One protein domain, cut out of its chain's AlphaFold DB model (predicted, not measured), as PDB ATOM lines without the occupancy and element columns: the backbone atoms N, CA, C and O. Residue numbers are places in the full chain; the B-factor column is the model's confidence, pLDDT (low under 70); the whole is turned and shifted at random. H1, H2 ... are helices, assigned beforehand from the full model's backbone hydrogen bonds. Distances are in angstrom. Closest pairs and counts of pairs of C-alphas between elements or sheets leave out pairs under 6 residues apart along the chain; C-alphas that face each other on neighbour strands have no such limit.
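Overview. This is residues 2 to 19 and 33 to 123 of the 223 residues of an uncharacterized protein of Acanthamoeba castellanii str. Neff (UniProt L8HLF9). H4 and H6 run near each other through the middle of an elongated, all-helix domain, with H3 crossing on one side of this pair and H5 on the other. The short helices H1 and H2 sit together at the end of the domain where H4 and H6 finish, while residues 63 and 100, in the two long links, lie at the opposite end. The printed part has 109 residues with six named helices, H1 to H6 in order along the chain, and no named strand; 64 residues are in the helices. It is compact, with a radius of gyration of the C-alphas of 13.5 A, and spans 43 by 27 by 25 A.

Along the chain. H1, residues 5 to 12, begins with C-alpha 5 at (113.533, 81.620, 118.137) and is 10.3 A long from first to last C-alpha. H2 is residues 37 to 41, 6.0 A. H3, residues 44 to 58, is the longest helix at 20.8 A, and its C-alpha 44 is at (126.344, 71.486, 106.096). H4 is residues 70 to 80, 15.2 A, and H5 is residues 85 to 95, 15.4 A. H6, residues 107 to 120, is 19.9 A long and ends with C-alpha 120 at (116.710, 73.434, 124.618).

Arrangement. H1 touches H2, the closest C-alphas being those of Leu 12 and Leu 41, 6.7 A apart. H1 touches H3 about perpendicular, at 87 degrees, with the C-alphas of Leu 12 and Gly 46 closest at 5.6 A. H1 also touches H4, at a steep tilt of 55 degrees, opposite ways; the closest C-alphas, of Phe 7 and Leu 80, are 6.1 A apart. H2 touches residues 115 to 119 of H6, where the C-alphas of Phe 38 and Gly 118 are closest at 4.7 A. H2 and H3 only just touch, with 3 pairs of C-alphas within 8 A, and only at the corner; the closest are those of Leu 41 and Phe 47, at 5.3 A. Residues 50 to 54 of H3 touch residues 107 to 111 of H6 at a steep tilt of 58 degrees, opposite ways, with the C-alphas of Phe 54 and Phe 107 closest at 6.7 A. H4 touches H5 at a steep tilt of 68 degrees, only just short of about perpendicular, opposite ways; the closest C-alphas, of Ile 74 and Ile 88, are 6.2 A apart. The helix packing is mostly crossed: of the 4 touching pairs in which both helices have 6 or more residues, H1 and H3, H1 and H4, H3 and H6, and H4 and H5, 0 are at a shallow tilt. H4 and H6 are near each other, and H3 and H5 are apart. Every O i to N i+4 pair is within hydrogen-bond range in H1, H2, H3, H5 and H6, and 6 of 7 are in H4.

Size, cuts and confidence. The two C-alphas farthest apart are those of His 33 and Gly 100, 43.0 A. Residues 20 to 32 are not printed, and C-alphas 19 and 33 are 26.4 A apart across the cut. The links from H3 to H4 and from H5 to H6 are long, 11 residues each. The mean pLDDT of the printed part is 86.0; residues 16 to 19, 60 to 64 and 98 to 102 are under 70.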
ATOM      1  N   LYS A   2     114.340  82.240 128.200       87.44
ATOM      2  CA  LYS A   2     113.686  82.023 126.905       87.44
ATOM      3  C   LYS A   2     114.681  82.270 125.776       87.44
ATOM      4  O   LYS A   2     115.448  83.226 125.840       87.44
ATOM      5  N   VAL A   3     114.663  81.421 124.748       89.75
ATOM      6  CA  VAL A   3     115.454  81.637 123.529       89.75
ATOM      7  C   VAL A   3     114.599  82.390 122.516       89.75
ATOM      8  O   VAL A   3     113.457  82.019 122.242       89.75
ATOM      9  N   ASN A   4     115.147  83.451 121.935       91.62
ATOM     10  CA  ASN A   4     114.534  84.165 120.827       91.62
ATOM     11  C   ASN A   4     114.640  83.323 119.545       91.62
ATOM     12  O   ASN A   4     115.635  83.379 118.821       91.62
ATOM     13  N   GLN A   5     113.597  82.536 119.279       89.31
ATOM     14  CA  GLN A   5     113.533  81.620 118.137       89.31
ATOM     15  C   GLN A   5     113.598  82.336 116.780       89.31
ATOM     16  O   GLN A   5     114.162  81.800 115.825       89.31
ATOM     17  N   GLU A   6     113.073  83.560 116.691       88.44
ATOM     18  CA  GLU A   6     113.142  84.367 115.472       88.44
ATOM     19  C   GLU A   6     114.590  84.765 115.177       88.44
ATOM     20  O   GLU A   6     115.102  84.503 114.089       88.44
ATOM     21  N   PHE A   7     115.288  85.314 116.174       89.75
ATOM     22  CA  PHE A   7     116.691  85.687 116.020       89.75
ATOM     23  C   PHE A   7     117.589  84.475 115.755       89.75
ATOM     24  O   PHE A   7     118.446  84.531 114.872       89.75
ATOM     25  N   LEU A   8     117.365  83.359 116.457       89.62
ATOM     26  CA  LEU A   8     118.077  82.106 116.205       89.62
ATOM     27  C   LEU A   8     117.901  81.649 114.751       89.62
ATOM     28  O   LEU A   8     118.871  81.284 114.093       89.62
ATOM     29  N   THR A   9     116.683  81.728 114.221       88.88
ATOM     30  CA  THR A   9     116.405  81.364 112.827       88.88
ATOM     31  C   THR A   9     117.105  82.304 111.843       88.88
ATOM     32  O   THR A   9     117.680  81.834 110.866       88.88
ATOM     33  N   LEU A  10     117.149  83.612 112.116       87.56
ATOM     34  CA  LEU A  10     117.880  84.575 111.281       87.56
ATOM     35  C   LEU A  10     119.385  84.287 111.225       87.56
ATOM     36  O   LEU A  10     119.986  84.386 110.153       87.56
ATOM     37  N   VAL A  11     119.985  83.912 112.360       86.81
ATOM     38  CA  VAL A  11     121.386  83.468 112.429       86.81
ATOM     39  C   VAL A  11     121.585  82.227 111.558       86.81
ATOM     40  O   VAL A  11     122.484  82.194 110.722       86.81
ATOM     41  N   LEU A  12     120.704  81.234 111.698       87.25
ATOM     42  CA  LEU A  12     120.783  79.971 110.963       87.25
ATOM     43  C   LEU A  12     120.492  80.110 109.464       87.25
ATOM     44  O   LEU A  12     120.934  79.279 108.684       87.25
ATOM     45  N   LEU A  13     119.790  81.152 109.029       85.94
ATOM     46  CA  LEU A  13     119.553  81.432 107.610       85.94
ATOM     47  C   LEU A  13     120.586  82.392 107.005       85.94
ATOM     48  O   LEU A  13     120.450  82.776 105.846       85.94
ATOM     49  N   GLY A  14     121.581  82.840 107.780       74.94
ATOM     50  CA  GLY A  14     122.584  83.807 107.326       74.94
ATOM     51  C   GLY A  14     122.035  85.221 107.071       74.94
ATOM     52  O   GLY A  14     122.765  86.089 106.594       74.94
ATOM     53  N   GLN A  15     120.770  85.489 107.417       73.12
ATOM     54  CA  GLN A  15     120.053  86.732 107.096       73.12
ATOM     55  C   GLN A  15     120.459  87.928 107.974       73.12
ATOM     56  O   GLN A  15     120.137  89.070 107.658       73.12
ATOM     57  N   GLY A  16     121.215  87.700 109.052       58.09
ATOM     58  CA  GLY A  16     121.774  88.760 109.903       58.09
ATOM     59  C   GLY A  16     122.963  89.529 109.305       58.09
ATOM     60  O   GLY A  16     123.473  90.431 109.964       58.09
ATOM     61  N   THR A  17     123.413  89.182 108.093       55.25
ATOM     62  CA  THR A  17     124.630  89.734 107.458       55.25
ATOM     63  C   THR A  17     124.349  90.782 106.372       55.25
ATOM     64  O   THR A  17     125.266  91.457 105.908       55.25
ATOM     65  N   THR A  18     123.089  90.970 105.970       44.56
ATOM     66  CA  THR A  18     122.718  91.881 104.879       44.56
ATOM     67  C   THR A  18     122.013  93.128 105.407       44.56
ATOM     68  O   THR A  18     120.863  93.070 105.844       44.56
ATOM     69  N   HIS A  19     122.666  94.288 105.307       37.72
ATOM     70  CA  HIS A  19     121.999  95.588 105.390       37.72
ATOM     71  C   HIS A  19     121.069  95.776 104.178       37.72
ATOM     72  O   HIS A  19     121.439  96.409 103.194       37.72
ATOM     73  N   HIS A  33     112.743  72.375 105.481       72.88
ATOM     74  CA  HIS A  33     112.406  70.971 105.744       72.88
ATOM     75  C   HIS A  33     111.821  70.662 107.135       72.88
ATOM     76  O   HIS A  33     111.953  69.528 107.592       72.88
ATOM     77  N   ASN A  34     111.164  71.623 107.798       79.31
ATOM     78  CA  ASN A  34     110.582  71.454 109.142       79.31
ATOM     79  C   ASN A  34     111.595  70.982 110.206       79.31
ATOM     80  O   ASN A  34     111.208  70.345 111.185       79.31
ATOM     81  N   LYS A  35     112.889  71.258 110.009       85.31
ATOM     82  CA  LYS A  35     113.933  70.921 110.981       85.31
ATOM     83  C   LYS A  35     113.845  71.842 112.190       85.31
ATOM     84  O   LYS A  35     113.561  73.032 112.039       85.31
ATOM     85  N   SER A  36     114.159  71.317 113.374       90.38
ATOM     86  CA  SER A  36     114.428  72.187 114.520       90.38
ATOM     87  C   SER A  36     115.675  73.054 114.248       90.38
ATOM     88  O   SER A  36     116.539  72.656 113.458       90.38
ATOM     89  N   PRO A  37     115.836  74.209 114.918       90.38
ATOM     90  CA  PRO A  37     117.071  74.990 114.887       90.38
ATOM     91  C   PRO A  37     118.322  74.155 115.162       90.38
ATOM     92  O   PRO A  37     119.314  74.275 114.449       90.38
ATOM     93  N   PHE A  38     118.258  73.252 116.144       92.75
ATOM     94  CA  PHE A  38     119.354  72.336 116.442       92.75
ATOM     95  C   PHE A  38     119.639  71.381 115.280       92.75
ATOM     96  O   PHE A  38     120.785  71.233 114.879       92.75
ATOM     97  N   GLU A  39     118.626  70.746 114.698       93.38
ATOM     98  CA  GLU A  39     118.828  69.831 113.570       93.38
ATOM     99  C   GLU A  39     119.374  70.540 112.337       93.38
ATOM    100  O   GLU A  39     120.231  69.993 111.643       93.38
ATOM    101  N   TYR A  40     118.893  71.753 112.072       93.25
ATOM    102  CA  TYR A  40     119.364  72.560 110.960       93.25
ATOM    103  C   TYR A  40     120.819  72.995 111.155       93.25
ATOM    104  O   TYR A  40     121.615  72.854 110.229       93.25
ATOM    105  N   LEU A  41     121.197  73.429 112.364       94.00
ATOM    106  CA  LEU A  41     122.572  73.805 112.715       94.00
ATOM    107  C   LEU A  41     123.593  72.688 112.425       94.00
ATOM    108  O   LEU A  41     124.743  72.973 112.110       94.00
ATOM    109  N   HIS A  42     123.164  71.424 112.486       94.25
ATOM    110  CA  HIS A  42     123.999  70.246 112.218       94.25
ATOM    111  C   HIS A  42     123.942  69.754 110.766       94.25
ATOM    112  O   HIS A  42     124.404  68.656 110.456       94.25
ATOM    113  N   THR A  43     123.365  70.541 109.863       94.31
ATOM    114  CA  THR A  43     123.517  70.346 108.418       94.31
ATOM    115  C   THR A  43     124.735  71.111 107.914       94.31
ATOM    116  O   THR A  43     125.176  72.060 108.554       94.31
ATOM    117  N   GLU A  44     125.257  70.738 106.745       93.69
ATOM    118  CA  GLU A  44     126.344  71.486 106.096       93.69
ATOM    119  C   GLU A  44     125.970  72.963 105.884       93.69
ATOM    120  O   GLU A  44     126.752  73.857 106.203       93.69
ATOM    121  N   GLU A  45     124.740  73.219 105.430       92.38
ATOM    122  CA  GLU A  45     124.212  74.566 105.204       92.38
ATOM    123  C   GLU A  45     124.093  75.366 106.510       92.38
ATOM    124  O   GLU A  45     124.603  76.480 106.605       92.38
ATOM    125  N   GLY A  46     123.479  74.792 107.549       93.00
ATOM    126  CA  GLY A  46     123.328  75.468 108.840       93.00
ATOM    127  C   GLY A  46     124.654  75.728 109.551       93.00
ATOM    128  O   GLY A  46     124.826  76.798 110.136       93.00
ATOM    129  N   PHE A  47     125.614  74.808 109.443       94.62
ATOM    130  CA  PHE A  47     126.971  75.022 109.939       94.62
ATOM    131  C   PHE A  47     127.652  76.187 109.211       94.62
ATOM    132  O   PHE A  47     128.222  77.071 109.855       94.62
ATOM    133  N   LEU A  48     127.564  76.218 107.875       93.88
ATOM    134  CA  LEU A  48     128.146  77.287 107.069       93.88
ATOM    135  C   LEU A  48     127.512  78.641 107.403       93.88
ATOM    136  O   LEU A  48     128.240  79.606 107.603       93.88
ATOM    137  N   HIS A  49     126.187  78.711 107.545       93.75
ATOM    138  CA  HIS A  49     125.492  79.943 107.920       93.75
ATOM    139  C   HIS A  49     125.883  80.440 109.316       93.75
ATOM    140  O   HIS A  49     126.174  81.626 109.473       93.75
ATOM    141  N   ALA A  50     125.955  79.552 110.313       93.62
ATOM    142  CA  ALA A  50     126.416  79.910 111.654       93.62
ATOM    143  C   ALA A  50     127.858  80.446 111.623       93.62
ATOM    144  O   ALA A  50     128.163  81.451 112.266       93.62
ATOM    145  N   LYS A  51     128.731  79.823 110.822       93.12
ATOM    146  CA  LYS A  51     130.107  80.284 110.619       93.12
ATOM    147  C   LYS A  51     130.165  81.640 109.922       93.12
ATOM    148  O   LYS A  51     130.861  82.524 110.396       93.12
ATOM    149  N   THR A  52     129.406  81.844 108.848       91.62
ATOM    150  CA  THR A  52     129.336  83.131 108.141       91.62
ATOM    151  C   THR A  52     128.817  84.246 109.043       91.62
ATOM    152  O   THR A  52     129.375  85.341 109.031       91.62
ATOM    153  N   TYR A  53     127.787  83.981 109.852       91.94
ATOM    154  CA  TYR A  53     127.290  84.947 110.831       91.94
ATOM    155  C   TYR A  53     128.370  85.295 111.863       91.94
ATOM    156  O   TYR A  53     128.605  86.472 112.133       91.94
ATOM    157  N   PHE A  54     129.051  84.282 112.408       92.75
ATOM    158  CA  PHE A  54     130.165  84.483 113.329       92.75
ATOM    159  C   PHE A  54     131.270  85.339 112.696       92.75
ATOM    160  O   PHE A  54     131.590  86.403 113.219       92.75
ATOM    161  N   SER A  55     131.782  84.952 111.528       90.69
ATOM    162  CA  SER A  55     132.833  85.697 110.832       90.69
ATOM    163  C   SER A  55     132.396  87.128 110.496       90.69
ATOM    164  O   SER A  55     133.193  88.048 110.614       90.69
ATOM    165  N   PHE A  56     131.132  87.367 110.130       88.94
ATOM    166  CA  PHE A  56     130.624  88.719 109.859       88.94
ATOM    167  C   PHE A  56     130.684  89.636 111.088       88.94
ATOM    168  O   PHE A  56     131.042  90.806 110.975       88.94
ATOM    169  N   ILE A  57     130.341  89.115 112.268       88.00
ATOM    170  CA  ILE A  57     130.409  89.888 113.510       88.00
ATOM    171  C   ILE A  57     131.866  90.057 113.960       88.00
ATOM    172  O   ILE A  57     132.251  91.176 114.305       88.00
ATOM    173  N   ALA A  58     132.664  88.984 113.904       86.44
ATOM    174  CA  ALA A  58     134.055  88.941 114.358       86.44
ATOM    175  C   ALA A  58     135.011  89.793 113.501       86.44
ATOM    176  O   ALA A  58     135.880  90.459 114.054       86.44
ATOM    177  N   ASN A  59     134.818  89.855 112.177       74.75
ATOM    178  CA  ASN A  59     135.675  90.610 111.242       74.75
ATOM    179  C   ASN A  59     135.561  92.142 111.357       74.75
ATOM    180  O   ASN A  59     136.198  92.867 110.600       74.75
ATOM    181  N   ASN A  60     134.767  92.658 112.300       61.53
ATOM    182  CA  ASN A  60     134.842  94.071 112.685       61.53
ATOM    183  C   ASN A  60     136.004  94.358 113.655       61.53
ATOM    184  O   ASN A  60     136.180  95.503 114.064       61.53
ATOM    185  N   ASN A  61     136.763  93.333 114.045       58.12
ATOM    186  CA  ASN A  61     137.990  93.459 114.816       58.12
ATOM    187  C   ASN A  61     139.141  93.376 113.799       58.12
ATOM    188  O   ASN A  61     139.240  92.369 113.105       58.12
ATOM    189  N   ASP A  62     139.972  94.415 113.668       56.47
ATOM    190  CA  ASP A  62     141.131  94.516 112.745       56.47
ATOM    191  C   ASP A  62     142.260  93.480 113.033       56.47
ATOM    192  O   ASP A  62     143.445  93.729 112.805       56.47
ATOM    193  N   GLU A  63     141.920  92.311 113.571       59.56
ATOM    194  CA  GLU A  63     142.830  91.286 114.062       59.56
ATOM    195  C   GLU A  63     142.852  90.052 113.153       59.56
ATOM    196  O   GLU A  63     141.911  89.749 112.425       59.56
ATOM    197  N   THR A  64     143.967  89.320 113.190       64.81
ATOM    198  CA  THR A  64     144.189  88.119 112.368       64.81
ATOM    199  C   THR A  64     143.371  86.907 112.812       64.81
ATOM    200  O   THR A  64     143.228  85.967 112.030       64.81
ATOM    201  N   ASP A  65     142.845  86.923 114.039       72.88
ATOM    202  CA  ASP A  65     142.055  85.838 114.619       72.88
ATOM    203  C   ASP A  65     140.588  86.271 114.774       72.88
ATOM    204  O   ASP A  65     140.285  87.249 115.452       72.88
ATOM    205  N   GLU A  66     139.656  85.514 114.187       86.50
ATOM    206  CA  GLU A  66     138.217  85.776 114.324       86.50
ATOM    207  C   GLU A  66     137.705  85.337 115.712       86.50
ATOM    208  O   GLU A  66     137.621  84.141 116.016       86.50
ATOM    209  N   TYR A  67     137.309  86.299 116.547       90.12
ATOM    210  CA  TYR A  67     136.620  86.064 117.820       90.12
ATOM    211  C   TYR A  67     135.570  87.141 118.110       90.12
ATOM    212  O   TYR A  67     135.633  88.253 117.583       90.12
ATOM    213  N   PHE A  68     134.594  86.817 118.963       91.38
ATOM    214  CA  PHE A  68     133.721  87.817 119.571       91.38
ATOM    215  C   PHE A  68     134.404  88.388 120.805       91.38
ATOM    216  O   PHE A  68     134.664  87.659 121.765       91.38
ATOM    217  N   ASN A  69     134.639  89.696 120.797       89.88
ATOM    218  CA  ASN A  69     134.956  90.428 122.016       89.88
ATOM    219  C   ASN A  69     133.720  90.520 122.932       89.88
ATOM    220  O   ASN A  69     132.593  90.217 122.523       89.88
ATOM    221  N   GLU A  70     133.925  90.981 124.163       91.06
ATOM    222  CA  GLU A  70     132.876  91.115 125.180       91.06
ATOM    223  C   GLU A  70     131.630  91.859 124.659       91.06
ATOM    224  O   GLU A  70     130.510  91.355 124.748       91.06
ATOM    225  N   ASN A  71     131.807  93.019 124.015       91.62
ATOM    226  CA  ASN A  71     130.695  93.819 123.490       91.62
ATOM    227  C   ASN A  71     129.917  93.097 122.379       91.62
ATOM    228  O   ASN A  71     128.685  93.175 122.314       91.62
ATOM    229  N   GLN A  72     130.620  92.407 121.480       92.69
ATOM    230  CA  GLN A  72     130.005  91.611 120.417       92.69
ATOM    231  C   GLN A  72     129.207  90.446 121.005       92.69
ATOM    232  O   GLN A  72     128.063  90.221 120.601       92.69
ATOM    233  N   PHE A  73     129.771  89.759 121.998       93.81
ATOM    234  CA  PHE A  73     129.113  88.653 122.678       93.81
ATOM    235  C   PHE A  73     127.875  89.103 123.463       93.81
ATOM    236  O   PHE A  73     126.816  88.488 123.323       93.81
ATOM    237  N   ILE A  74     127.960  90.218 124.200       94.56
ATOM    238  CA  ILE A  74     126.817  90.809 124.910       94.56
ATOM    239  C   ILE A  74     125.682  91.119 123.939       94.56
ATOM    240  O   ILE A  74     124.544  90.697 124.143       94.56
ATOM    241  N   ASN A  75     125.983  91.819 122.845       93.62
ATOM    242  CA  ASN A  75     124.969  92.180 121.856       93.62
ATOM    243  C   ASN A  75     124.355  90.956 121.166       93.62
ATOM    244  O   ASN A  75     123.175  90.983 120.811       93.62
ATOM    245  N   PHE A  76     125.137  89.895 120.974       94.56
ATOM    246  CA  PHE A  76     124.653  88.626 120.450       94.56
ATOM    247  C   PHE A  76     123.703  87.927 121.436       94.56
ATOM    248  O   PHE A  76     122.555  87.656 121.076       94.56
ATOM    249  N   LEU A  77     124.130  87.680 122.679       94.69
ATOM    250  CA  LEU A  77     123.304  86.959 123.654       94.69
ATOM    251  C   LEU A  77     122.074  87.750 124.098       94.69
ATOM    252  O   LEU A  77     121.020  87.143 124.280       94.69
ATOM    253  N   ARG A  78     122.153  89.082 124.173       94.94
ATOM    254  CA  ARG A  78     120.996  89.943 124.471       94.94
ATOM    255  C   ARG A  78     119.890  89.820 123.418       94.94
ATOM    256  O   ARG A  78     118.716  89.981 123.725       94.94
ATOM    257  N   LYS A  79     120.247  89.554 122.156       94.44
ATOM    258  CA  LYS A  79     119.261  89.304 121.090       94.44
ATOM    259  C   LYS A  79     118.726  87.875 121.125       94.44
ATOM    260  O   LYS A  79     117.568  87.662 120.770       94.44
ATOM    261  N   LEU A  80     119.567  86.915 121.515       94.00
ATOM    262  CA  LEU A  80     119.248  85.488 121.505       94.00
ATOM    263  C   LEU A  80     118.489  85.017 122.750       94.00
ATOM    264  O   LEU A  80     117.769  84.026 122.673       94.00
ATOM    265  N   THR A  81     118.640  85.690 123.884       94.69
ATOM    266  CA  THR A  81     118.113  85.252 125.184       94.69
ATOM    267  C   THR A  81     117.510  86.417 125.961       94.69
ATOM    268  O   THR A  81     117.697  87.576 125.603       94.69
ATOM    269  N   ASP A  82     116.791  86.109 127.038       93.81
ATOM    270  CA  ASP A  82     116.275  87.073 128.014       93.81
ATOM    271  C   ASP A  82     117.237  87.332 129.191       93.81
ATOM    272  O   ASP A  82     116.815  87.891 130.204       93.81
ATOM    273  N   PHE A  83     118.513  86.944 129.071       94.69
ATOM    274  CA  PHE A  83     119.526  87.230 130.085       94.69
ATOM    275  C   PHE A  83     119.803  88.733 130.202       94.69
ATOM    276  O   PHE A  83     119.838  89.465 129.207       94.69
ATOM    277  N   ASN A  84     120.045  89.189 131.428       94.12
ATOM    278  CA  ASN A  84     120.554  90.530 131.680       94.12
ATOM    279  C   ASN A  84     122.078  90.603 131.465       94.12
ATOM    280  O   ASN A  84     122.764  89.588 131.379       94.12
ATOM    281  N   ASP A  85     122.624  91.816 131.390       94.19
ATOM    282  CA  ASP A  85     124.042  92.024 131.062       94.19
ATOM    283  C   ASP A  85     125.002  91.336 132.045       94.19
ATOM    284  O   ASP A  85     126.014  90.786 131.623       94.19
ATOM    285  N   HIS A  86     124.673  91.306 133.341       94.50
ATOM    286  CA  HIS A  86     125.491  90.623 134.346       94.50
ATOM    287  C   HIS A  86     125.506  89.106 134.121       94.50
ATOM    288  O   HIS A  86     126.557  88.475 134.177       94.50
ATOM    289  N   GLU A  87     124.350  88.518 133.819       94.81
ATOM    290  CA  GLU A  87     124.239  87.097 133.477       94.81
ATOM    291  C   GLU A  87     125.019  86.756 132.200       94.81
ATOM    292  O   GLU A  87     125.668  85.714 132.125       94.81
ATOM    293  N   ILE A  88     124.998  87.646 131.206       95.44
ATOM    294  CA  ILE A  88     125.752  87.462 129.964       95.44
ATOM    295  C   ILE A  88     127.263  87.532 130.217       95.44
ATOM    296  O   ILE A  88     127.995  86.709 129.670       95.44
ATOM    297  N   LEU A  89     127.728  88.459 131.057       93.75
ATOM    298  CA  LEU A  89     129.136  88.542 131.458       93.75
ATOM    299  C   LEU A  89     129.591  87.280 132.196       93.75
ATOM    300  O   LEU A  89     130.651  86.741 131.895       93.75
ATOM    301  N   GLU A  90     128.758  86.731 133.083       92.25
ATOM    302  CA  GLU A  90     129.078  85.463 133.741       92.25
ATOM    303  C   GLU A  90     129.260  84.306 132.752       92.25
ATOM    304  O   GLU A  90     130.112  83.437 132.969       92.25
ATOM    305  N   ILE A  91     128.457  84.276 131.684       93.62
ATOM    306  CA  ILE A  91     128.591  83.295 130.603       93.62
ATOM    307  C   ILE A  91     129.861  83.586 129.798       93.62
ATOM    308  O   ILE A  91     130.616  82.657 129.527       93.62
ATOM    309  N   TYR A  92     130.126  84.848 129.455       92.94
ATOM    310  CA  TYR A  92     131.334  85.248 128.736       92.94
ATOM    311  C   TYR A  92     132.593  84.762 129.464       92.94
ATOM    312  O   TYR A  92     133.351  83.983 128.894       92.94
ATOM    313  N   ASP A  93     132.733  85.069 130.756       89.69
ATOM    314  CA  ASP A  93     133.871  84.652 131.592       89.69
ATOM    315  C   ASP A  93     134.023  83.124 131.698       89.69
ATOM    316  O   ASP A  93     135.106  82.593 131.953       89.69
ATOM    317  N   THR A  94     132.923  82.384 131.530       90.25
ATOM    318  CA  THR A  94     132.941  80.916 131.571       90.25
ATOM    319  C   THR A  94     133.573  80.322 130.321       90.25
ATOM    320  O   THR A  94     134.279  79.314 130.415       90.25
ATOM    321  N   PHE A  95     133.283  80.916 129.163       89.06
ATOM    322  CA  PHE A  95     133.704  80.419 127.856       89.06
ATOM    323  C   PHE A  95     134.985  81.105 127.350       89.06
ATOM    324  O   PHE A  95     135.723  80.489 126.585       89.06
ATOM    325  N   ASP A  96     135.314  82.311 127.821       83.44
ATOM    326  CA  ASP A  96     136.579  83.000 127.541       83.44
ATOM    327  C   ASP A  96     137.716  82.454 128.419       83.44
ATOM    328  O   ASP A  96     138.215  83.063 129.363       83.44
ATOM    329  N   VAL A  97     138.103  81.213 128.142       70.81
ATOM    330  CA  VAL A  97     139.035  80.457 128.987       70.81
ATOM    331  C   VAL A  97     140.513  80.736 128.702       70.81
ATOM    332  O   VAL A  97     141.375  80.088 129.303       70.81
ATOM    333  N   ARG A  98     140.845  81.663 127.790       68.38
ATOM    334  CA  ARG A  98     142.243  81.966 127.443       68.38
ATOM    335  C   ARG A  98     142.710  83.258 128.105       68.38
ATOM    336  O   ARG A  98     142.210  84.337 127.830       68.38
ATOM    337  N   LEU A  99     143.745  83.133 128.933       58.38
ATOM    338  CA  LEU A  99     144.461  84.260 129.528       58.38
ATOM    339  C   LEU A  99     145.452  84.828 128.494       58.38
ATOM    340  O   LEU A  99     146.410  84.137 128.145       58.38
ATOM    341  N   GLY A 100     145.247  86.054 127.999       62.12
ATOM    342  CA  GLY A 100     146.204  86.731 127.111       62.12
ATOM    343  C   GLY A 100     145.591  87.777 126.175       62.12
ATOM    344  O   GLY A 100     144.428  88.132 126.309       62.12
ATOM    345  N   GLU A 101     146.393  88.251 125.215       54.25
ATOM    346  CA  GLU A 101     146.087  89.371 124.299       54.25
ATOM    347  C   GLU A 101     144.997  89.070 123.244       54.25
ATOM    348  O   GLU A 101     144.570  89.980 122.550       54.25
ATOM    349  N   ALA A 102     144.510  87.824 123.155       62.81
ATOM    350  CA  ALA A 102     143.400  87.405 122.284       62.81
ATOM    351  C   ALA A 102     142.321  86.657 123.095       62.81
ATOM    352  O   ALA A 102     142.053  85.461 122.874       62.81
ATOM    353  N   SER A 103     141.787  87.359 124.098       78.44
ATOM    354  CA  SER A 103     140.644  86.955 124.922       78.44
ATOM    355  C   SER A 103     139.346  87.167 124.144       78.44
ATOM    356  O   SER A 103     139.131  88.239 123.572       78.44
ATOM    357  N   GLY A 104     138.495  86.150 124.087       88.31
ATOM    358  CA  GLY A 104     137.261  86.204 123.320       88.31
ATOM    359  C   GLY A 104     136.684  84.844 122.969       88.31
ATOM    360  O   GLY A 104     137.351  83.805 123.011       88.31
ATOM    361  N   ILE A 105     135.418  84.869 122.563       92.69
ATOM    362  CA  ILE A 105     134.661  83.679 122.167       92.69
ATOM    363  C   ILE A 105     134.993  83.357 120.711       92.69
ATOM    364  O   ILE A 105     134.650  84.129 119.812       92.69
ATOM    365  N   ARG A 106     135.657  82.227 120.450       91.50
ATOM    366  CA  ARG A 106     135.933  81.782 119.078       91.50
ATOM    367  C   ARG A 106     134.738  81.000 118.553       91.50
ATOM    368  O   ARG A 106     133.740  80.772 119.241       91.50
ATOM    369  N   PHE A 107     134.849  80.577 117.300       92.94
ATOM    370  CA  PHE A 107     133.770  79.867 116.636       92.94
ATOM    371  C   PHE A 107     133.357  78.585 117.375       92.94
ATOM    372  O   PHE A 107     132.172  78.277 117.422       92.94
ATOM    373  N   GLU A 108     134.299  77.851 117.975       92.94
ATOM    374  CA  GLU A 108     133.997  76.591 118.664       92.94
ATOM    375  C   GLU A 108     133.175  76.813 119.945       92.94
ATOM    376  O   GLU A 108     132.162  76.135 120.150       92.94
ATOM    377  N   GLU A 109     133.529  77.815 120.761       93.94
ATOM    378  CA  GLU A 109     132.741  78.202 121.934       93.94
ATOM    379  C   GLU A 109     131.362  78.741 121.526       93.94
ATOM    380  O   GLU A 109     130.336  78.313 122.062       93.94
ATOM    381  N   TYR A 110     131.324  79.621 120.520       95.06
ATOM    382  CA  TYR A 110     130.088  80.149 119.939       95.06
ATOM    383  C   TYR A 110     129.157  79.026 119.456       95.06
ATOM    384  O   TYR A 110     127.965  79.019 119.774       95.06
ATOM    385  N   PHE A 111     129.695  78.053 118.720       95.44
ATOM    386  CA  PHE A 111     128.924  76.956 118.145       95.44
ATOM    387  C   PHE A 111     128.367  76.024 119.226       95.44
ATOM    388  O   PHE A 111     127.222  75.572 119.116       95.44
ATOM    389  N   CYS A 112     129.127  75.778 120.298       95.00
ATOM    390  CA  CYS A 112     128.649  75.019 121.454       95.00
ATOM    391  C   CYS A 112     127.479  75.729 122.149       95.00
ATOM    392  O   CYS A 112     126.459  75.095 122.428       95.00
ATOM    393  N   ILE A 113     127.589  77.042 122.383       94.88
ATOM    394  CA  ILE A 113     126.519  77.855 122.984       94.88
ATOM    395  C   ILE A 113     125.267  77.823 122.101       94.88
ATOM    396  O   ILE A 113     124.167  77.550 122.587       94.88
ATOM    397  N   LEU A 114     125.428  78.049 120.794       94.94
ATOM    398  CA  LEU A 114     124.324  78.047 119.837       94.94
ATOM    399  C   LEU A 114     123.635  76.676 119.765       94.94
ATOM    400  O   LEU A 114     122.407  76.604 119.756       94.94
ATOM    401  N   SER A 115     124.414  75.591 119.775       94.69
ATOM    402  CA  SER A 115     123.898  74.218 119.779       94.69
ATOM    403  C   SER A 115     123.093  73.914 121.040       94.69
ATOM    404  O   SER A 115     121.984  73.387 120.946       94.69
ATOM    405  N   LEU A 116     123.592  74.305 122.216       93.38
ATOM    406  CA  LEU A 116     122.879  74.128 123.483       93.38
ATOM    407  C   LEU A 116     121.543  74.861 123.485       93.38
ATOM    408  O   LEU A 116     120.502  74.244 123.725       93.38
ATOM    409  N   LEU A 117     121.562  76.155 123.163       93.25
ATOM    410  CA  LEU A 117     120.360  76.983 123.147       93.25
ATOM    411  C   LEU A 117     119.361  76.506 122.083       93.25
ATOM    412  O   LEU A 117     118.169  76.415 122.365       93.25
ATOM    413  N   GLY A 118     119.833  76.109 120.898       92.12
ATOM    414  CA  GLY A 118     118.978  75.552 119.847       92.12
ATOM    415  C   GLY A 118     118.343  74.209 120.220       92.12
ATOM    416  O   GLY A 118     117.228  73.912 119.787       92.12
ATOM    417  N   SER A 119     119.027  73.405 121.039       92.44
ATOM    418  CA  SER A 119     118.534  72.096 121.484       92.44
ATOM    419  C   SER A 119     117.505  72.172 122.617       92.44
ATOM    420  O   SER A 119     116.675  71.269 122.749       92.44
ATOM    421  N   ARG A 120     117.533  73.250 123.413       88.31
ATOM    422  CA  ARG A 120     116.710  73.434 124.618       88.31
ATOM    423  C   ARG A 120     115.216  73.330 124.328       88.31
ATOM    424  O   ARG A 120     114.532  72.503 124.925       88.31
ATOM    425  N   ASP A 121     114.722  74.140 123.398       82.50
ATOM    426  CA  ASP A 121     113.275  74.300 123.189       82.50
ATOM    427  C   ASP A 121     112.648  73.137 122.397       82.50
ATOM    428  O   ASP A 121     111.430  73.051 122.265       82.50
ATOM    429  N   HIS A 122     113.475  72.201 121.917       84.50
ATOM    430  CA  HIS A 122     113.056  71.045 121.118       84.50
ATOM    431  C   HIS A 122     113.290  69.706 121.826       84.50
ATOM    432  O   HIS A 122     113.123  68.653 121.215       84.50
ATOM    433  N   GLY A 123     113.683  69.738 123.101       84.38
ATOM    434  CA  GLY A 123     113.948  68.544 123.899       84.38
ATOM    435  C   GLY A 123     115.123  67.704 123.386       84.38
ATOM    436  O   GLY A 123     115.087  66.475 123.359       84.38
TER     437      GLY A 123